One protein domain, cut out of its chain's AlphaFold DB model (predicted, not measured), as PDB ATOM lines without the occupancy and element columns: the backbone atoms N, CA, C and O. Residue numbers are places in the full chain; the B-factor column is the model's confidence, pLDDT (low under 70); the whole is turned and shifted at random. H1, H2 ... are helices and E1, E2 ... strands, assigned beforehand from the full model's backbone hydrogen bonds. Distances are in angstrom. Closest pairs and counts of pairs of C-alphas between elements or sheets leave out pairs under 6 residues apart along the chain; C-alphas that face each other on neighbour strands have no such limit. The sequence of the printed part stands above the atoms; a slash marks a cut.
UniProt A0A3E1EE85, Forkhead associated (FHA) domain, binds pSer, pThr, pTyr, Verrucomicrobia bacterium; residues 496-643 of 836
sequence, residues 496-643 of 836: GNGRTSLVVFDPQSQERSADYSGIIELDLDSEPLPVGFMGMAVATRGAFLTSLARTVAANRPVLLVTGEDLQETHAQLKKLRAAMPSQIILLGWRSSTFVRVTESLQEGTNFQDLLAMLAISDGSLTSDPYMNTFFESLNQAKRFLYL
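AT A GLANCE: This is residues 496 to 643 of the 836 residues of the protein "Forkhead associated (FHA) domain, binds pSer, pThr, pTyr" of Verrucomicrobia bacterium (UniProt A0A3E1EE85). A strongly twisted sheet of six parallel strands makes the core, in three layers: H2, H3 and H6 cover one face and H1 the other. H4 lies off the sheet at one end of the long axis; at the other end a long loop leads to E2, and residues 523 to 528 stick out. The printed part has 148 residues with six named helices and seven named strands, in the order E1 E2 H1 E3 H2 E4 H3 E5 H4 H5 E6 H6 E7; the sheet's order is E3 E1 E4 E5 E6 E7. The class is mixed, helices and strands; the whole is compact, with a radius of gyration of the C-alphas of 15.2 A, but elongated in outline, spanning 47 by 31 by 29 A.

IN THESE COORDINATES: Find C-alpha 503 at (43.508, 7.910, 55.328), where E1 begins, running to residue 505. Next come E2, residues 521 to 523, H1, 532 to 539, E3, 543 to 545, H2, 548 to 554, and E4, 558 to 561. From C-alpha 566 at (39.777, 8.091, 35.756), H3 runs 19.8 A to residue 579. Then read E5, 585 to 589, 13.1 A; H4, 591 to 603, 19.0 A; H5, 607 to 616, 14.6 A; E6, 619 to 622; H6, 625 to 633, 13.2 A; and E7, 640 to 642, ending at (30.570, -3.375, 49.291).

HOW THE PARTS SIT: Look across the sheet for N 504 and O 543 at 2.8 A between E1 and E3, N 505 and O 559 at 2.8 A between E1 and E4, N 560 and O 586 at 2.8 A between E4 and E5, N 589 and O 621 at 2.8 A between E5 and E6, and N 641 and O 620 at 3.0 A between E6 and E7. Strand-helix-strand units, parallel neighbour strands with helices between, are E4 H3 E5, E5 H4 H5 E6 and E6 H6 E7; E3 H2 E4 is a split one, with E1 between its strands; the four crossovers are right-handed. H1 is on the sheet, the C-alphas of Ala 537 and Ala 543 in E3 5.3 A apart. H3 runs along E4 at 8 degrees on the local plane, its height over the sheet 9.8 A. H3 and H5 touch at a shallow tilt of 19 degrees, the same way, closest at the C-alphas of His 570 and Met 613, 5.8 A. H5 only grazes the sheet with residues 613 to 616. H4 and H6 are close but not clearly touching, the C-alphas of Phe 594 and Met 627 6.7 A apart. E2 pairs with no named strand. Every O i to N i+4 pair is within hydrogen-bond range in H1, H2, H3, H4 and H5, and 4 of 5 in H6.

THE WHOLE: The C-alphas farthest apart are those of Asp 525 and Gly 604, 48.3 A. The printed part has no cut; the link E1 to E2, 15 residues, is long. Mean pLDDT of the printed part is 83.7, with 24 residues under 70, among them 600 to 606 and 632 to 638.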
ATOM      1  N   GLY A 496      33.727   4.138  65.967       69.31
ATOM      2  CA  GLY A 496      34.343   2.815  66.059       69.31
ATOM      3  C   GLY A 496      35.675   2.817  66.827       69.31
ATOM      4  O   GLY A 496      36.377   3.826  66.904       69.31
ATOM      5  N   ASN A 497      36.024   1.667  67.411       73.50
ATOM      6  CA  ASN A 497      37.305   1.426  68.091       73.50
ATOM      7  C   ASN A 497      38.086   0.303  67.385       73.50
ATOM      8  O   ASN A 497      38.482  -0.687  68.002       73.50
ATOM      9  N   GLY A 498      38.190   0.413  66.061       76.62
ATOM     10  CA  GLY A 498      38.876  -0.559  65.217       76.62
ATOM     11  C   GLY A 498      40.394  -0.407  65.224       76.62
ATOM     12  O   GLY A 498      40.953   0.566  65.726       76.62
ATOM     13  N   ARG A 499      41.076  -1.398  64.647       80.38
ATOM     14  CA  ARG A 499      42.544  -1.441  64.526       80.38
ATOM     15  C   ARG A 499      43.051  -0.691  63.298       80.38
ATOM     16  O   ARG A 499      44.225  -0.324  63.246       80.38
ATOM     17  N   THR A 500      42.215  -0.522  62.280       84.38
ATOM     18  CA  THR A 500      42.563   0.197  61.057       84.38
ATOM     19  C   THR A 500      42.312   1.677  61.249       84.38
ATOM     20  O   THR A 500      41.205   2.083  61.570       84.38
ATOM     21  N   SER A 501      43.344   2.471  60.978       91.56
ATOM     22  CA  SER A 501      43.287   3.925  60.985       91.56
ATOM     23  C   SER A 501      43.515   4.410  59.551       91.56
ATOM     24  O   SER A 501      44.652   4.526  59.087       91.56
ATOM     25  N   LEU A 502      42.423   4.628  58.812       93.31
ATOM     26  CA  LEU A 502      42.426   4.844  57.358       93.31
ATOM     27  C   LEU A 502      42.664   6.319  57.003       93.31
ATOM     28  O   LEU A 502      42.129   7.209  57.657       93.31
ATOM     29  N   VAL A 503      43.439   6.586  55.955       96.81
ATOM     30  CA  VAL A 503      43.508   7.910  55.328       96.81
ATOM     31  C   VAL A 503      42.622   7.903  54.091       96.81
ATOM     32  O   VAL A 503      42.899   7.194  53.131       96.81
ATOM     33  N   VAL A 504      41.561   8.695  54.098       96.00
ATOM     34  CA  VAL A 504      40.708   8.906  52.930       96.00
ATOM     35  C   VAL A 504      41.271  10.090  52.164       96.00
ATOM     36  O   VAL A 504      41.292  11.212  52.667       96.00
ATOM     37  N   PHE A 505      41.775   9.821  50.967       96.50
ATOM     38  CA  PHE A 505      42.356  10.822  50.092       96.50
ATOM     39  C   PHE A 505      41.404  11.105  48.936       96.50
ATOM     40  O   PHE A 505      41.196  10.250  48.075       96.50
ATOM     41  N   ASP A 506      40.851  12.313  48.918       93.69
ATOM     42  CA  ASP A 506      40.032  12.811  47.818       93.69
ATOM     43  C   ASP A 506      40.655  14.098  47.257       93.69
ATOM     44  O   ASP A 506      40.497  15.168  47.850       93.69
ATOM     45  N   PRO A 507      41.389  14.023  46.134       89.69
ATOM     46  CA  PRO A 507      42.046  15.189  45.551       89.69
ATOM     47  C   PRO A 507      41.071  16.209  44.945       89.69
ATOM     48  O   PRO A 507      41.484  17.335  44.674       89.69
ATOM     49  N   GLN A 508      39.815  15.827  44.698       86.00
ATOM     50  CA  GLN A 508      38.814  16.670  44.035       86.00
ATOM     51  C   GLN A 508      37.824  17.298  45.022       86.00
ATOM     52  O   GLN A 508      37.063  18.189  44.643       86.00
ATOM     53  N   SER A 509      37.829  16.858  46.283       87.81
ATOM     54  CA  SER A 509      36.927  17.398  47.293       87.81
ATOM     55  C   SER A 509      37.225  18.858  47.621       87.81
ATOM     56  O   SER A 509      38.379  19.265  47.774       87.81
ATOM     57  N   GLN A 510      36.155  19.630  47.802       84.44
ATOM     58  CA  GLN A 510      36.212  20.984  48.354       84.44
ATOM     59  C   GLN A 510      36.176  20.989  49.892       84.44
ATOM     60  O   GLN A 510      36.367  22.039  50.506       84.44
ATOM     61  N   GLU A 511      35.956  19.824  50.511       84.25
ATOM     62  CA  GLU A 511      35.949  19.664  51.963       84.25
ATOM     63  C   GLU A 511      37.330  19.929  52.566       84.25
ATOM     64  O   GLU A 511      38.383  19.648  51.978       84.25
ATOM     65  N   ARG A 512      37.339  20.465  53.787       86.06
ATOM     66  CA  ARG A 512      38.590  20.732  54.499       86.06
ATOM     67  C   ARG A 512      39.235  19.419  54.929       86.06
ATOM     68  O   ARG A 512      38.576  18.503  55.405       86.06
ATOM     69  N   SER A 513      40.561  19.352  54.805       91.94
ATOM     70  CA  SER A 513      41.317  18.241  55.386       91.94
ATOM     71  C   SER A 513      41.149  18.227  56.908       91.94
ATOM     72  O   SER A 513      41.317  19.267  57.545       91.94
ATOM     73  N   ALA A 514      40.888  17.054  57.474       91.62
ATOM     74  CA  ALA A 514      40.626  16.854  58.895       91.62
ATOM     75  C   ALA A 514      41.276  15.552  59.389       91.62
ATOM     76  O   ALA A 514      41.321  14.558  58.665       91.62
ATOM     77  N   ASP A 515      41.786  15.558  60.620       91.44
ATOM     78  CA  ASP A 515      42.378  14.389  61.275       91.44
ATOM     79  C   ASP A 515      41.519  13.988  62.478       91.44
ATOM     80  O   ASP A 515      41.261  14.799  63.366       91.44
ATOM     81  N   TYR A 516      41.081  12.731  62.492       90.44
ATOM     82  CA  TYR A 516      40.176  12.157  63.484       90.44
ATOM     83  C   TYR A 516      40.883  11.158  64.412       90.44
ATOM     84  O   TYR A 516      40.236  10.523  65.242       90.44
ATOM     85  N   SER A 517      42.207  11.007  64.308       85.94
ATOM     86  CA  SER A 517      42.974   9.960  65.005       85.94
ATOM     87  C   SER A 517      42.897  10.023  66.538       85.94
ATOM     88  O   SER A 517      43.074   9.006  67.205       85.94
ATOM     89  N   GLY A 518      42.612  11.201  67.103       78.94
ATOM     90  CA  GLY A 518      42.430  11.416  68.545       78.94
ATOM     91  C   GLY A 518      40.974  11.543  68.999       78.94
ATOM     92  O   GLY A 518      40.729  11.774  70.181       78.94
ATOM     93  N   ILE A 519      40.011  11.429  68.083       81.06
ATOM     94  CA  ILE A 519      38.601  11.701  68.357       81.06
ATOM     95  C   ILE A 519      37.896  10.383  68.686       81.06
ATOM     96  O   ILE A 519      37.897   9.436  67.901       81.06
ATOM     97  N   ILE A 520      37.320  10.311  69.884       73.06
ATOM     98  CA  ILE A 520      36.573   9.140  70.379       73.06
ATOM     99  C   ILE A 520      35.068   9.328  70.151       73.06
ATOM    100  O   ILE A 520      34.330   8.363  69.939       73.06
ATOM    101  N   GLU A 521      34.644  10.585  70.162       74.56
ATOM    102  CA  GLU A 521      33.269  11.046  70.183       74.56
ATOM    103  C   GLU A 521      33.205  12.367  69.405       74.56
ATOM    104  O   GLU A 521      34.067  13.230  69.594       74.56
ATOM    105  N   LEU A 522      32.239  12.500  68.493       76.56
ATOM    106  CA  LEU A 522      32.033  13.732  67.726       76.56
ATOM    107  C   LEU A 522      30.918  14.567  68.334       76.56
ATOM    108  O   LEU A 522      29.814  14.068  68.561       76.56
ATOM    109  N   ASP A 523      31.230  15.840  68.550       73.19
ATOM    110  CA  ASP A 523      30.272  16.835  69.000       73.19
ATOM    111  C   ASP A 523      29.245  17.132  67.896       73.19
ATOM    112  O   ASP A 523      29.597  17.348  66.736       73.19
ATOM    113  N   LEU A 524      27.970  17.126  68.276       67.56
ATOM    114  CA  LEU A 524      26.837  17.410  67.398       67.56
ATOM    115  C   LEU A 524      26.548  18.918  67.290       67.56
ATOM    116  O   LEU A 524      25.759  19.318  66.435       67.56
ATOM    117  N   ASP A 525      27.169  19.747  68.138       62.91
ATOM    118  CA  ASP A 525      26.827  21.165  68.292       62.91
ATOM    119  C   ASP A 525      27.631  22.126  67.388       62.91
ATOM    120  O   ASP A 525      27.301  23.312  67.336       62.91
ATOM    121  N   SER A 526      28.670  21.665  66.681       65.25
ATOM    122  CA  SER A 526      29.632  22.552  65.993       65.25
ATOM    123  C   SER A 526      29.583  22.506  64.461       65.25
ATOM    124  O   SER A 526      29.478  23.559  63.831       65.25
ATOM    125  N   GLU A 527      29.638  21.324  63.841       76.81
ATOM    126  CA  GLU A 527      29.651  21.166  62.378       76.81
ATOM    127  C   GLU A 527      28.854  19.928  61.920       76.81
ATOM    128  O   GLU A 527      28.671  18.987  62.698       76.81
ATOM    129  N   PRO A 528      28.385  19.891  60.653       83.50
ATOM    130  CA  PRO A 528      27.719  18.723  60.094       83.50
ATOM    131  C   PRO A 528      28.589  17.471  60.182       83.50
ATOM    132  O   PRO A 528      29.717  17.454  59.686       83.50
ATOM    133  N   LEU A 529      28.052  16.392  60.758       85.31
ATOM    134  CA  LEU A 529      28.836  15.169  60.905       85.31
ATOM    135  C   LEU A 529      29.179  14.549  59.535       85.31
ATOM    136  O   LEU A 529      28.297  14.474  58.666       85.31
ATOM    137  N   PRO A 530      30.423  14.075  59.327       87.75
ATOM    138  CA  PRO A 530      30.847  13.512  58.048       87.75
ATOM    139  C   PRO A 530      30.089  12.253  57.621       87.75
ATOM    140  O   PRO A 530      29.872  11.345  58.418       87.75
ATOM    141  N   VAL A 531      29.762  12.143  56.337       86.62
ATOM    142  CA  VAL A 531      29.106  10.965  55.738       86.62
ATOM    143  C   VAL A 531      29.946  10.393  54.599       86.62
ATOM    144  O   VAL A 531      31.012  10.926  54.268       86.62
ATOM    145  N   GLY A 532      29.507   9.281  54.012       84.88
ATOM    146  CA  GLY A 532      30.189   8.672  52.875       84.88
ATOM    147  C   GLY A 532      31.614   8.238  53.189       84.88
ATOM    148  O   GLY A 532      31.924   7.774  54.292       84.88
ATOM    149  N   PHE A 533      32.522   8.428  52.229       86.94
ATOM    150  CA  PHE A 533      33.939   8.140  52.451       86.94
ATOM    151  C   PHE A 533      34.576   9.048  53.509       86.94
ATOM    152  O   PHE A 533      35.466   8.599  54.223       86.94
ATOM    153  N   MET A 534      34.109  10.284  53.700       88.50
ATOM    154  CA  MET A 534      34.596  11.108  54.815       88.50
ATOM    155  C   MET A 534      34.147  10.527  56.166       88.50
ATOM    156  O   MET A 534      34.930  10.476  57.114       88.50
ATOM    157  N   GLY A 535      32.932   9.974  56.221       89.31
ATOM    158  CA  GLY A 535      32.442   9.167  57.338       89.31
ATOM    159  C   GLY A 535      33.303   7.928  57.611       89.31
ATOM    160  O   GLY A 535      33.474   7.554  58.766       89.31
ATOM    161  N   MET A 536      33.926   7.318  56.595       89.19
ATOM    162  CA  MET A 536      34.881   6.210  56.793       89.19
ATOM    163  C   MET A 536      36.173   6.661  57.478       89.19
ATOM    164  O   MET A 536      36.713   5.941  58.325       89.19
ATOM    165  N   ALA A 537      36.664   7.859  57.141       91.44
ATOM    166  CA  ALA A 537      37.777   8.457  57.868       91.44
ATOM    167  C   ALA A 537      37.390   8.639  59.338       91.44
ATOM    168  O   ALA A 537      38.131   8.218  60.213       91.44
ATOM    169  N   VAL A 538      36.196   9.155  59.628       90.31
ATOM    170  CA  VAL A 538      35.701   9.248  61.009       90.31
ATOM    171  C   VAL A 538      35.621   7.874  61.676       90.31
ATOM    172  O   VAL A 538      36.231   7.667  62.720       90.31
ATOM    173  N   ALA A 539      34.925   6.918  61.058       90.19
ATOM    174  CA  ALA A 539      34.660   5.583  61.592       90.19
ATOM    175  C   ALA A 539      35.926   4.845  62.048       90.19
ATOM    176  O   ALA A 539      35.895   4.087  63.016       90.19
ATOM    177  N   THR A 540      37.039   5.084  61.358       91.06
ATOM    178  CA  THR A 540      38.338   4.444  61.590       91.06
ATOM    179  C   THR A 540      39.285   5.267  62.460       91.06
ATOM    180  O   THR A 540      40.444   4.886  62.616       91.06
ATOM    181  N   ARG A 541      38.838   6.410  63.003       91.31
ATOM    182  CA  ARG A 541      39.725   7.406  63.640       91.31
ATOM    183  C   ARG A 541      40.890   7.724  62.704       91.31
ATOM    184  O   ARG A 541      42.073   7.536  62.981       91.31
ATOM    185  N   GLY A 542      40.472   8.036  61.493       93.25
ATOM    186  CA  GLY A 542      41.237   8.189  60.285       93.25
ATOM    187  C   GLY A 542      41.728   9.614  60.078       93.25
ATOM    188  O   GLY A 542      41.729  10.433  60.989       93.25
ATOM    189  N   ALA A 543      42.059   9.931  58.833       95.00
ATOM    190  CA  ALA A 543      42.156  11.310  58.375       95.00
ATOM    191  C   ALA A 543      41.500  11.444  57.002       95.00
ATOM    192  O   ALA A 543      41.608  10.542  56.175       95.00
ATOM    193  N   PHE A 544      40.835  12.567  56.759       95.69
ATOM    194  CA  PHE A 544      40.388  12.971  55.434       95.69
ATOM    195  C   PHE A 544      41.355  14.023  54.895       95.69
ATOM    196  O   PHE A 544      41.560  15.059  55.526       95.69
ATOM    197  N   LEU A 545      41.975  13.764  53.748       96.56
ATOM    198  CA  LEU A 545      43.003  14.625  53.171       96.56
ATOM    199  C   LEU A 545      42.703  14.912  51.701       96.56
ATOM    200  O   LEU A 545      42.262  14.041  50.962       96.56
ATOM    201  N   THR A 546      43.035  16.123  51.261       95.62
ATOM    202  CA  THR A 546      42.942  16.538  49.848       95.62
ATOM    203  C   THR A 546      44.318  16.726  49.200       95.62
ATOM    204  O   THR A 546      44.437  16.980  48.006       95.62
ATOM    205  N   SER A 547      45.401  16.570  49.973       95.00
ATOM    206  CA  SER A 547      46.782  16.771  49.520       95.00
ATOM    207  C   SER A 547      47.562  15.461  49.481       95.00
ATOM    208  O   SER A 547      47.807  14.857  50.526       95.00
ATOM    209  N   LEU A 548      48.068  15.100  48.297       95.06
ATOM    210  CA  LEU A 548      48.925  13.927  48.102       95.06
ATOM    211  C   LEU A 548      50.135  13.921  49.052       95.06
ATOM    212  O   LEU A 548      50.455  12.893  49.639       95.06
ATOM    213  N   ALA A 549      50.796  15.069  49.236       95.88
ATOM    214  CA  ALA A 549      51.978  15.169  50.091       95.88
ATOM    215  C   ALA A 549      51.656  14.843  51.558       95.88
ATOM    216  O   ALA A 549      52.418  14.134  52.214       95.88
ATOM    217  N   ARG A 550      50.506  15.314  52.061       95.88
ATOM    218  CA  ARG A 550      50.044  14.994  53.420       95.88
ATOM    219  C   ARG A 550      49.634  13.529  53.541       95.88
ATOM    220  O   ARG A 550      49.975  12.900  54.536       95.88
ATOM    221  N   THR A 551      48.977  12.975  52.521       96.81
ATOM    222  CA  THR A 551      48.615  11.551  52.459       96.81
ATOM    223  C   THR A 551      49.850  10.656  52.527       96.81
ATOM    224  O   THR A 551      49.882   9.720  53.321       96.81
ATOM    225  N   VAL A 552      50.898  10.977  51.761       96.19
ATOM    226  CA  VAL A 552      52.173  10.246  51.795       96.19
ATOM    227  C   VAL A 552      52.859  10.385  53.156       96.19
ATOM    228  O   VAL A 552      53.331   9.395  53.709       96.19
ATOM    229  N   ALA A 553      52.879  11.593  53.726       94.94
ATOM    230  CA  ALA A 553      53.487  11.842  55.031       94.94
ATOM    231  C   ALA A 553      52.786  11.092  56.177       94.94
ATOM    232  O   ALA A 553      53.450  10.681  57.126       94.94
ATOM    233  N   ALA A 554      51.468  10.882  56.084       93.94
ATOM    234  CA  ALA A 554      50.711  10.120  57.073       93.94
ATOM    235  C   ALA A 554      51.119   8.636  57.125       93.94
ATOM    236  O   ALA A 554      50.957   8.014  58.172       93.94
ATOM    237  N   ASN A 555      51.647   8.082  56.020       93.00
ATOM    238  CA  ASN A 555      52.168   6.713  55.895       93.00
ATOM    239  C   ASN A 555      51.271   5.644  56.553       93.00
ATOM    240  O   ASN A 555      51.702   4.838  57.381       93.00
ATOM    241  N   ARG A 556      49.992   5.670  56.189       94.62
ATOM    242  CA  ARG A 556      48.930   4.784  56.678       94.62
ATOM    243  C   ARG A 556      48.186   4.179  55.486       94.62
ATOM    244  O   ARG A 556      48.356   4.683  54.376       94.62
ATOM    245  N   PRO A 557      47.357   3.138  55.685       95.62
ATOM    246  CA  PRO A 557      46.492   2.645  54.623       95.62
ATOM    247  C   PRO A 557      45.649   3.771  54.024       95.62
ATOM    248  O   PRO A 557      45.097   4.584  54.770       95.62
ATOM    249  N   VAL A 558      45.549   3.808  52.697       97.00
ATOM    250  CA  VAL A 558      44.882   4.886  51.960       97.00
ATOM    251  C   VAL A 558      43.652   4.350  51.245       97.00
ATOM    252  O   VAL A 558      43.721   3.320  50.586       97.00
ATOM    253  N   LEU A 559      42.548   5.083  51.322       95.81
ATOM    254  CA  LEU A 559      41.425   4.970  50.403       95.81
ATOM    255  C   LEU A 559      41.467   6.168  49.456       95.81
ATOM    256  O   LEU A 559      41.168   7.288  49.865       95.81
ATOM    257  N   LEU A 560      41.869   5.936  48.210       95.75
ATOM    258  CA  LEU A 560      41.840   6.938  47.152       95.75
ATOM    259  C   LEU A 560      40.425   6.992  46.577       95.75
ATOM    260  O   LEU A 560      39.989   6.044  45.924       95.75
ATOM    261  N   VAL A 561      39.718   8.093  46.812       92.25
ATOM    262  CA  VAL A 561      38.389   8.312  46.237       92.25
ATOM    263  C   VAL A 561      38.537   8.560  44.741       92.25
ATOM    264  O   VAL A 561      39.313   9.418  44.317       92.25
ATOM    265  N   THR A 562      37.822   7.782  43.934       88.81
ATOM    266  CA  THR A 562      37.874   7.887  42.479       88.81
ATOM    267  C   THR A 562      37.139   9.136  42.022       88.81
ATOM    268  O   THR A 562      35.976   9.344  42.377       88.81
ATOM    269  N   GLY A 563      37.817   9.955  41.226       83.38
ATOM    270  CA  GLY A 563      37.230  11.142  40.633       83.38
ATOM    271  C   GLY A 563      36.418  10.839  39.381       83.38
ATOM    272  O   GLY A 563      36.337   9.712  38.895       83.38
ATOM    273  N   GLU A 564      35.856  11.904  38.832       77.31
ATOM    274  CA  GLU A 564      35.179  11.902  37.537       77.31
ATOM    275  C   GLU A 564      36.137  11.631  36.357       77.31
ATOM    276  O   GLU A 564      35.746  11.090  35.323       77.31
ATOM    277  N   ASP A 565      37.407  11.990  36.511       82.62
ATOM    278  CA  ASP A 565      38.471  11.685  35.560       82.62
ATOM    279  C   ASP A 565      39.276  10.475  36.063       82.62
ATOM    280  O   ASP A 565      40.036  10.552  37.041       82.62
ATOM    281  N   LEU A 566      39.084   9.330  35.404       82.19
ATOM    282  CA  LEU A 566      39.777   8.091  35.756       82.19
ATOM    283  C   LEU A 566      41.266   8.140  35.407       82.19
ATOM    284  O   LEU A 566      42.054   7.488  36.089       82.19
ATOM    285  N   GLN A 567      41.678   8.919  34.403       85.56
ATOM    286  CA  GLN A 567      43.090   9.051  34.041       85.56
ATOM    287  C   GLN A 567      43.849   9.828  35.114       85.56
ATOM    288  O   GLN A 567      44.928   9.405  35.541       85.56
ATOM    289  N   GLU A 568      43.260  10.914  35.620       88.69
ATOM    290  CA  GLU A 568      43.834  11.646  36.751       88.69
ATOM    291  C   GLU A 568      43.874  10.763  38.008       88.69
ATOM    292  O   GLU A 568      44.902  10.683  38.685       88.69
ATOM    293  N   THR A 569      42.802  10.012  38.280       90.44
ATOM    294  CA  THR A 569      42.765   9.047  39.394       90.44
ATOM    295  C   THR A 569      43.879   7.997  39.262       90.44
ATOM    296  O   THR A 569      44.613   7.734  40.219       90.44
ATOM    297  N   HIS A 570      44.080   7.447  38.062       91.25
ATOM    298  CA  HIS A 570      45.142   6.491  37.758       91.25
ATOM    299  C   HIS A 570      46.539   7.104  37.960       91.25
ATOM    300  O   HIS A 570      47.431   6.462  38.527       91.25
ATOM    301  N   ALA A 571      46.743   8.361  37.557       92.69
ATOM    302  CA  ALA A 571      47.996   9.078  37.776       92.69
ATOM    303  C   ALA A 571      48.290   9.285  39.273       92.69
ATOM    304  O   ALA A 571      49.429   9.084  39.710       92.69
ATOM    305  N   GLN A 572      47.281   9.639  40.074       94.50
ATOM    306  CA  GLN A 572      47.414   9.774  41.530       94.50
ATOM    307  C   GLN A 572      47.716   8.429  42.200       94.50
ATOM    308  O   GLN A 572      48.625   8.349  43.030       94.50
ATOM    309  N   LEU A 573      47.039   7.354  41.783       95.44
ATOM    310  CA  LEU A 573      47.295   5.999  42.276       95.44
ATOM    311  C   LEU A 573      48.750   5.570  42.038       95.44
ATOM    312  O   LEU A 573      49.398   5.057  42.951       95.44
ATOM    313  N   LYS A 574      49.299   5.827  40.841       96.06
ATOM    314  CA  LYS A 574      50.708   5.531  40.527       96.06
ATOM    315  C   LYS A 574      51.671   6.278  41.445       96.06
ATOM    316  O   LYS A 574      52.623   5.678  41.943       96.06
ATOM    317  N   LYS A 575      51.423   7.568  41.694       96.69
ATOM    318  CA  LYS A 575      52.249   8.383  42.601       96.69
ATOM    319  C   LYS A 575      52.194   7.848  44.035       96.69
ATOM    320  O   LYS A 575      53.241   7.720  44.664       96.69
ATOM    321  N   LEU A 576      51.006   7.489  44.530       96.62
ATOM    322  CA  LEU A 576      50.835   6.896  45.861       96.62
ATOM    323  C   LEU A 576      51.573   5.564  45.986       96.62
ATOM    324  O   LEU A 576      52.338   5.384  46.930       96.62
ATOM    325  N   ARG A 577      51.393   4.651  45.022       96.12
ATOM    326  CA  ARG A 577      52.051   3.338  45.046       96.12
ATOM    327  C   ARG A 577      53.573   3.459  44.995       96.12
ATOM    328  O   ARG A 577      54.256   2.717  45.693       96.12
ATOM    329  N   ALA A 578      54.101   4.393  44.203       96.38
ATOM    330  CA  ALA A 578      55.536   4.656  44.135       96.38
ATOM    331  C   ALA A 578      56.094   5.222  45.453       96.38
ATOM    332  O   ALA A 578      57.194   4.857  45.859       96.38
ATOM    333  N   ALA A 579      55.341   6.097  46.125       96.50
ATOM    334  CA  ALA A 579      55.765   6.722  47.377       96.50
ATOM    335  C   ALA A 579      55.599   5.813  48.610       96.50
ATOM    336  O   ALA A 579      56.358   5.939  49.567       96.50
ATOM    337  N   MET A 580      54.615   4.907  48.599       95.56
ATOM    338  CA  MET A 580      54.257   4.047  49.734       95.56
ATOM    339  C   MET A 580      54.081   2.580  49.296       95.56
ATOM    340  O   MET A 580      52.971   2.046  49.341       95.56
ATOM    341  N   PRO A 581      55.160   1.888  48.882       93.12
ATOM    342  CA  PRO A 581      55.064   0.555  48.282       93.12
ATOM    343  C   PRO A 581      54.526  -0.520  49.238       93.12
ATOM    344  O   PRO A 581      53.922  -1.484  48.783       93.12
ATOM    345  N   SER A 582      54.720  -0.352  50.550       91.44
ATOM    346  CA  SER A 582      54.315  -1.323  51.578       91.44
ATOM    347  C   SER A 582      52.951  -1.038  52.216       91.44
ATOM    348  O   SER A 582      52.518  -1.809  53.069       91.44
ATOM    349  N   GLN A 583      52.290   0.068  51.857       93.94
ATOM    350  CA  GLN A 583      50.974   0.409  52.401       93.94
ATOM    351  C   GLN A 583      49.853  -0.179  51.552       93.94
ATOM    352  O   GLN A 583      49.982  -0.313  50.335       93.94
ATOM    353  N   ILE A 584      48.729  -0.468  52.207       95.06
ATOM    354  CA  ILE A 584      47.497  -0.854  51.517       95.06
ATOM    355  C   ILE A 584      46.875   0.394  50.886       95.06
ATOM    356  O   ILE A 584      46.637   1.382  51.583       95.06
ATOM    357  N   ILE A 585      46.588   0.335  49.588       95.88
ATOM    358  CA  ILE A 585      45.917   1.389  48.828       95.88
ATOM    359  C   ILE A 585      44.640   0.820  48.212       95.88
ATOM    360  O   ILE A 585      44.685  -0.035  47.325       95.88
ATOM    361  N   LEU A 586      43.502   1.317  48.679       94.88
ATOM    362  CA  LEU A 586      42.169   0.984  48.200       94.88
ATOM    363  C   LEU A 586      41.654   2.055  47.238       94.88
ATOM    364  O   LEU A 586      41.981   3.232  47.387       94.88
ATOM    365  N   LEU A 587      40.802   1.658  46.295       92.75
ATOM    366  CA  LEU A 587      40.017   2.576  45.463       92.75
ATOM    367  C   LEU A 587      38.605   2.724  46.033       92.75
ATOM    368  O   LEU A 587      37.947   1.721  46.277       92.75
ATOM    369  N   GLY A 588      38.141   3.951  46.254       90.81
ATOM    370  CA  GLY A 588      36.790   4.249  46.734       90.81
ATOM    371  C   GLY A 588      35.899   4.737  45.601       90.81
ATOM    372  O   GLY A 588      36.086   5.854  45.127       90.81
ATOM    373  N   TRP A 589      34.934   3.918  45.190       85.62
ATOM    374  CA  TRP A 589      34.031   4.186  44.071       85.62
ATOM    375  C   TRP A 589      32.746   4.872  44.542       85.62
ATOM    376  O   TRP A 589      32.022   4.325  45.372       85.62
ATOM    377  N   ARG A 590      32.456   6.064  44.004       77.75
ATOM    378  CA  ARG A 590      31.184   6.778  44.221       77.75
ATOM    379  C   ARG A 590      30.123   6.315  43.219       77.75
ATOM    380  O   ARG A 590      30.467   5.964  42.089       77.75
ATOM    381  N   SER A 591      28.842   6.424  43.580       70.25
ATOM    382  CA  SER A 591      27.718   6.139  42.667       70.25
ATOM    383  C   SER A 591      27.781   6.958  41.372       70.25
ATOM    384  O   SER A 591      27.602   6.415  40.286       70.25
ATOM    385  N   SER A 592      28.134   8.247  41.444       69.25
ATOM    386  CA  SER A 592      28.308   9.087  40.247       69.25
ATOM    387  C   SER A 592      29.461   8.618  39.353       69.25
ATOM    388  O   SER A 592      29.356   8.656  38.127       69.25
ATOM    389  N   THR A 593      30.550   8.122  39.948       70.81
ATOM    390  CA  THR A 593      31.657   7.531  39.191       70.81
ATOM    391  C   THR A 593      31.203   6.269  38.467       70.81
ATOM    392  O   THR A 593      31.624   6.053  37.337       70.81
ATOM    393  N   PHE A 594      30.332   5.450  39.066       71.00
ATOM    394  CA  PHE A 594      29.845   4.229  38.424       71.00
ATOM    395  C   PHE A 594      29.106   4.495  37.120       71.00
ATOM    396  O   PHE A 594      29.470   3.897  36.112       71.00
ATOM    397  N   VAL A 595      28.129   5.410  37.126       68.12
ATOM    398  CA  VAL A 595      27.351   5.761  35.923       68.12
ATOM    399  C   VAL A 595      28.295   6.139  34.781       68.12
ATOM    400  O   VAL A 595      28.216   5.591  33.682       68.12
ATOM    401  N   ARG A 596      29.295   6.971  35.079       68.81
ATOM    402  CA  ARG A 596      30.298   7.383  34.095       68.81
ATOM    403  C   ARG A 596      31.240   6.261  33.666       68.81
ATOM    404  O   ARG A 596      31.608   6.198  32.496       68.81
ATOM    405  N   VAL A 597      31.636   5.369  34.580       69.94
ATOM    406  CA  VAL A 597      32.386   4.156  34.218       69.94
ATOM    407  C   VAL A 597      31.546   3.335  33.244       69.94
ATOM    408  O   VAL A 597      32.056   2.966  32.194       69.94
ATOM    409  N   THR A 598      30.266   3.096  33.529       70.25
ATOM    410  CA  THR A 598      29.396   2.311  32.647       70.25
ATOM    411  C   THR A 598      29.200   2.953  31.277       70.25
ATOM    412  O   THR A 598      29.317   2.250  30.276       70.25
ATOM    413  N   GLU A 599      29.000   4.270  31.205       70.38
ATOM    414  CA  GLU A 599      28.919   5.014  29.939       70.38
ATOM    415  C   GLU A 599      30.233   4.912  29.150       70.38
ATOM    416  O   GLU A 599      30.251   4.526  27.983       70.38
ATOM    417  N   SER A 600      31.372   5.146  29.804       68.06
ATOM    418  CA  SER A 600      32.677   5.089  29.140       68.06
ATOM    419  C   SER A 600      33.087   3.673  28.711       68.06
ATOM    420  O   SER A 600      33.842   3.511  27.749       68.06
ATOM    421  N   LEU A 601      32.594   2.632  29.390       66.69
ATOM    422  CA  LEU A 601      32.762   1.243  28.959       66.69
ATOM    423  C   LEU A 601      31.990   0.947  27.669       66.69
ATOM    424  O   LEU A 601      32.508   0.215  26.827       66.69
ATOM    425  N   GLN A 602      30.799   1.526  27.491       65.50
ATOM    426  CA  GLN A 602      30.027   1.391  26.250       65.50
ATOM    427  C   GLN A 602      30.731   2.069  25.068       65.50
ATOM    428  O   GLN A 602      30.704   1.554  23.953       65.50
ATOM    429  N   GLU A 603      31.414   3.184  25.322       64.81
ATOM    430  CA  GLU A 603      32.165   3.944  24.315       64.81
ATOM    431  C   GLU A 603      33.597   3.422  24.084       64.81
ATOM    432  O   GLU A 603      34.285   3.863  23.162       64.81
ATOM    433  N   GLY A 604      34.067   2.477  24.908       61.81
ATOM    434  CA  GLY A 604      35.396   1.861  24.815       61.81
ATOM    435  C   GLY A 604      36.564   2.758  25.251       61.81
ATOM    436  O   GLY A 604      37.722   2.396  25.039       61.81
ATOM    437  N   THR A 605      36.294   3.913  25.862       61.41
ATOM    438  CA  THR A 605      37.265   5.007  26.031       61.41
ATOM    439  C   THR A 605      38.133   4.934  27.293       61.41
ATOM    440  O   THR A 605      39.187   5.557  27.297       61.41
ATOM    441  N   ASN A 606      37.790   4.140  28.321       68.06
ATOM    442  CA  ASN A 606      38.567   4.079  29.583       68.06
ATOM    443  C   ASN A 606      38.753   2.670  30.191       68.06
ATOM    444  O   ASN A 606      39.183   2.529  31.340       68.06
ATOM    445  N   PHE A 607      38.459   1.597  29.449       73.50
ATOM    446  CA  PHE A 607      38.532   0.234  29.998       73.50
ATOM    447  C   PHE A 607      39.956  -0.188  30.403       73.50
ATOM    448  O   PHE A 607      40.146  -0.870  31.410       73.50
ATOM    449  N   GLN A 608      40.975   0.238  29.650       76.69
ATOM    450  CA  GLN A 608      42.370  -0.087  29.963       76.69
ATOM    451  C   GLN A 608      42.856   0.599  31.244       76.69
ATOM    452  O   GLN A 608      43.534  -0.040  32.047       76.69
ATOM    453  N   ASP A 609      42.486   1.864  31.461       78.69
ATOM    454  CA  ASP A 609      42.817   2.586  32.690       78.69
ATOM    455  C   ASP A 609      42.128   1.958  33.903       78.69
ATOM    456  O   ASP A 609      42.777   1.753  34.928       78.69
ATOM    457  N   LEU A 610      40.862   1.545  33.770       81.69
ATOM    458  CA  LEU A 610      40.156   0.789  34.807       81.69
ATOM    459  C   LEU A 610      40.918  -0.488  35.196       81.69
ATOM    460  O   LEU A 610      41.211  -0.699  36.374       81.69
ATOM    461  N   LEU A 611      41.285  -1.323  34.218       82.31
ATOM    462  CA  LEU A 611      42.035  -2.557  34.476       82.31
ATOM    463  C   LEU A 611      43.416  -2.281  35.086       82.31
ATOM    464  O   LEU A 611      43.835  -2.990  36.001       82.31
ATOM    465  N   ALA A 612      44.112  -1.244  34.617       85.12
ATOM    466  CA  ALA A 612      45.416  -0.856  35.143       85.12
ATOM    467  C   ALA A 612      45.329  -0.372  36.597       85.12
ATOM    468  O   ALA A 612      46.157  -0.758  37.421       85.12
ATOM    469  N   MET A 613      44.308   0.414  36.943       89.38
ATOM    470  CA  MET A 613      44.079   0.839  38.324       89.38
ATOM    471  C   MET A 613      43.804  -0.351  39.246       89.38
ATOM    472  O   MET A 613      44.448  -0.463  40.287       89.38
ATOM    473  N   LEU A 614      42.914  -1.266  38.845       87.25
ATOM    474  CA  LEU A 614      42.592  -2.474  39.618       87.25
ATOM    475  C   LEU A 614      43.798  -3.415  39.785       87.25
ATOM    476  O   LEU A 614      43.897  -4.143  40.773       87.25
ATOM    477  N   ALA A 615      44.731  -3.409  38.829       86.38
ATOM    478  CA  ALA A 615      45.967  -4.177  38.932       86.38
ATOM    479  C   ALA A 615      46.948  -3.592  39.968       86.38
ATOM    480  O   ALA A 615      47.698  -4.349  40.583       86.38
ATOM    481  N   ILE A 616      46.952  -2.267  40.167       90.19
ATOM    482  CA  ILE A 616      47.917  -1.552  41.026       90.19
ATOM    483  C   ILE A 616      47.375  -1.307  42.449       90.19
ATOM    484  O   ILE A 616      48.160  -1.218  43.404       90.19
ATOM    485  N   SER A 617      46.058  -1.169  42.619       92.06
ATOM    486  CA  SER A 617      45.426  -1.078  43.941       92.06
ATOM    487  C   SER A 617      45.448  -2.429  44.653       92.06
ATOM    488  O   SER A 617      45.583  -3.468  44.012       92.06
ATOM    489  N   ASP A 618      45.343  -2.428  45.983       92.94
ATOM    490  CA  ASP A 618      45.245  -3.649  46.796       92.94
ATOM    491  C   ASP A 618      43.817  -4.189  46.861       92.94
ATOM    492  O   ASP A 618      43.610  -5.401  46.955       92.94
ATOM    493  N   GLY A 619      42.845  -3.285  46.752       91.19
ATOM    494  CA  GLY A 619      41.428  -3.588  46.688       91.19
ATOM    495  C   GLY A 619      40.584  -2.359  46.368       91.19
ATOM    496  O   GLY A 619      41.108  -1.282  46.072       91.19
ATOM    497  N   SER A 620      39.272  -2.532  46.431       89.56
ATOM    498  CA  SER A 620      38.276  -1.518  46.099       89.56
ATOM    499  C   SER A 620      37.109  -1.559  47.086       89.56
ATOM    500  O   SER A 620      36.703  -2.633  47.529       89.56
ATOM    501  N   LEU A 621      36.573  -0.383  47.402       88.88
ATOM    502  CA  LEU A 621      35.376  -0.160  48.204       88.88
ATOM    503  C   LEU A 621      34.325   0.553  47.357       88.88
ATOM    504  O   LEU A 621      34.656   1.485  46.627       88.88
ATOM    505  N   THR A 622      33.064   0.168  47.503       82.50
ATOM    506  CA  THR A 622      31.928   0.904  46.932       82.50
ATOM    507  C   THR A 622      30.861   1.113  47.996       82.50
ATOM    508  O   THR A 622      30.616   0.213  48.800       82.50
ATOM    509  N   SER A 623      30.219   2.281  47.974       75.31
ATOM    510  CA  SER A 623      28.985   2.548  48.723       75.31
ATOM    511  C   SER A 623      27.723   2.164  47.939       75.31
ATOM    512  O   SER A 623      26.626   2.212  48.486       75.31
ATOM    513  N   ASP A 624      27.873   1.760  46.673       72.69
ATOM    514  CA  ASP A 624      26.778   1.428  45.765       72.69
ATOM    515  C   ASP A 624      26.633  -0.099  45.574       72.69
ATOM    516  O   ASP A 624      27.606  -0.755  45.170       72.69
ATOM    517  N   PRO A 625      25.451  -0.687  45.837       69.75
ATOM    518  CA  PRO A 625      25.231  -2.124  45.702       69.75
ATOM    519  C   PRO A 625      25.226  -2.608  44.243       69.75
ATOM    520  O   PRO A 625      25.594  -3.753  43.995       69.75
ATOM    521  N   TYR A 626      24.876  -1.773  43.259       68.31
ATOM    522  CA  TYR A 626      24.892  -2.173  41.843       68.31
ATOM    523  C   TYR A 626      26.320  -2.324  41.311       68.31
ATOM    524  O   TYR A 626      26.615  -3.240  40.537       68.31
ATOM    525  N   MET A 627      27.229  -1.472  41.789       71.38
ATOM    526  CA  MET A 627      28.667  -1.601  41.539       71.38
ATOM    527  C   MET A 627      29.226  -2.931  42.035       71.38
ATOM    528  O   MET A 627      30.094  -3.518  41.390       71.38
ATOM    529  N   ASN A 628      28.734  -3.415  43.178       70.94
ATOM    530  CA  ASN A 628      29.200  -4.673  43.746       70.94
ATOM    531  C   ASN A 628      28.987  -5.836  42.770       70.94
ATOM    532  O   ASN A 628      29.926  -6.570  42.471       70.94
ATOM    533  N   THR A 629      27.797  -5.920  42.173       70.06
ATOM    534  CA  THR A 629      27.461  -6.932  41.164       70.06
ATOM    535  C   THR A 629      28.372  -6.849  39.932       70.06
ATOM    536  O   THR A 629      28.795  -7.873  39.389       70.06
ATOM    537  N   PHE A 630      28.724  -5.633  39.495       74.12
ATOM    538  CA  PHE A 630      29.658  -5.432  38.384       74.12
ATOM    539  C   PHE A 630      31.051  -5.995  38.704       74.12
ATOM    540  O   PHE A 630      31.597  -6.766  37.915       74.12
ATOM    541  N   PHE A 631      31.626  -5.683  39.866       72.38
ATOM    542  CA  PHE A 631      32.962  -6.173  40.222       72.38
ATOM    543  C   PHE A 631      32.999  -7.665  40.575       72.38
ATOM    544  O   PHE A 631      34.006  -8.329  40.303       72.38
ATOM    545  N   GLU A 632      31.909  -8.220  41.105       68.94
ATOM    546  CA  GLU A 632      31.744  -9.669  41.260       68.94
ATOM    547  C   GLU A 632      31.866 -10.391  39.909       68.94
ATOM    548  O   GLU A 632      32.567 -11.403  39.814       68.94
ATOM    549  N   SER A 633      31.290  -9.825  38.839       68.38
ATOM    550  CA  SER A 633      31.383 -10.394  37.485       68.38
ATOM    551  C   SER A 633      32.813 -10.436  36.921       68.38
ATOM    552  O   SER A 633      33.129 -11.289  36.092       68.38
ATOM    553  N   LEU A 634      33.714  -9.579  37.418       66.62
ATOM    554  CA  LEU A 634      35.127  -9.545  37.025       66.62
ATOM    555  C   LEU A 634      35.991 -10.596  37.758       66.62
ATOM    556  O   LEU A 634      37.212 -10.607  37.591       66.62
ATOM    557  N   ASN A 635      35.385 -11.483  38.562       55.81
ATOM    558  CA  ASN A 635      36.046 -12.539  39.349       55.81
ATOM    559  C   ASN A 635      37.134 -12.011  40.314       55.81
ATOM    560  O   ASN A 635      38.077 -12.718  40.675       55.81
ATOM    561  N   GLN A 636      37.006 -10.751  40.745       60.53
ATOM    562  CA  GLN A 636      37.911 -10.087  41.694       60.53
ATOM    563  C   GLN A 636      37.339 -10.004  43.120       60.53
ATOM    564  O   GLN A 636      37.857  -9.253  43.944       60.53
ATOM    565  N   ALA A 637      36.311 -10.795  43.446       56.28
ATOM    566  CA  ALA A 637      35.522 -10.673  44.678       56.28
ATOM    567  C   ALA A 637      36.344 -10.619  45.987       56.28
ATOM    568  O   ALA A 637      35.934  -9.984  46.948       56.28
ATOM    569  N   LYS A 638      37.544 -11.220  46.040       60.06
ATOM    570  CA  LYS A 638      38.411 -11.183  47.238       60.06
ATOM    571  C   LYS A 638      39.085  -9.831  47.504       60.06
ATOM    572  O   LYS A 638      39.576  -9.615  48.607       60.06
ATOM    573  N   ARG A 639      39.148  -8.947  46.505       81.12
ATOM    574  CA  ARG A 639      39.751  -7.604  46.595       81.12
ATOM    575  C   ARG A 639      38.690  -6.508  46.607       81.12
ATOM    576  O   ARG A 639      39.028  -5.335  46.478       81.12
ATOM    577  N   PHE A 640      37.423  -6.876  46.737       84.38
ATOM    578  CA  PHE A 640      36.304  -5.958  46.657       84.38
ATOM    579  C   PHE A 640      35.439  -6.068  47.908       84.38
ATOM    580  O   PHE A 640      35.190  -7.169  48.391       84.38
ATOM    581  N   LEU A 641      34.988  -4.931  48.427       84.62
ATOM    582  CA  LEU A 641      34.011  -4.883  49.504       84.62
ATOM    583  C   LEU A 641      32.954  -3.826  49.175       84.62
ATOM    584  O   LEU A 641      33.257  -2.636  49.069       84.62
ATOM    585  N   TYR A 642      31.702  -4.264  49.073       84.88
ATOM    586  CA  TYR A 642      30.570  -3.375  49.291       84.88
ATOM    587  C   TYR A 642      30.565  -2.963  50.758       84.88
ATOM    588  O   TYR A 642      30.397  -3.801  51.645       84.88
ATOM    589  N   LEU A 643      30.801  -1.679  51.000       81.94
ATOM    590  CA  LEU A 643      30.747  -1.101  52.325       81.94
ATOM    591  C   LEU A 643      29.804   0.098  52.253       81.94
ATOM    592  O   LEU A 643      30.214   1.156  51.760       81.94
TER     593      LEU A 643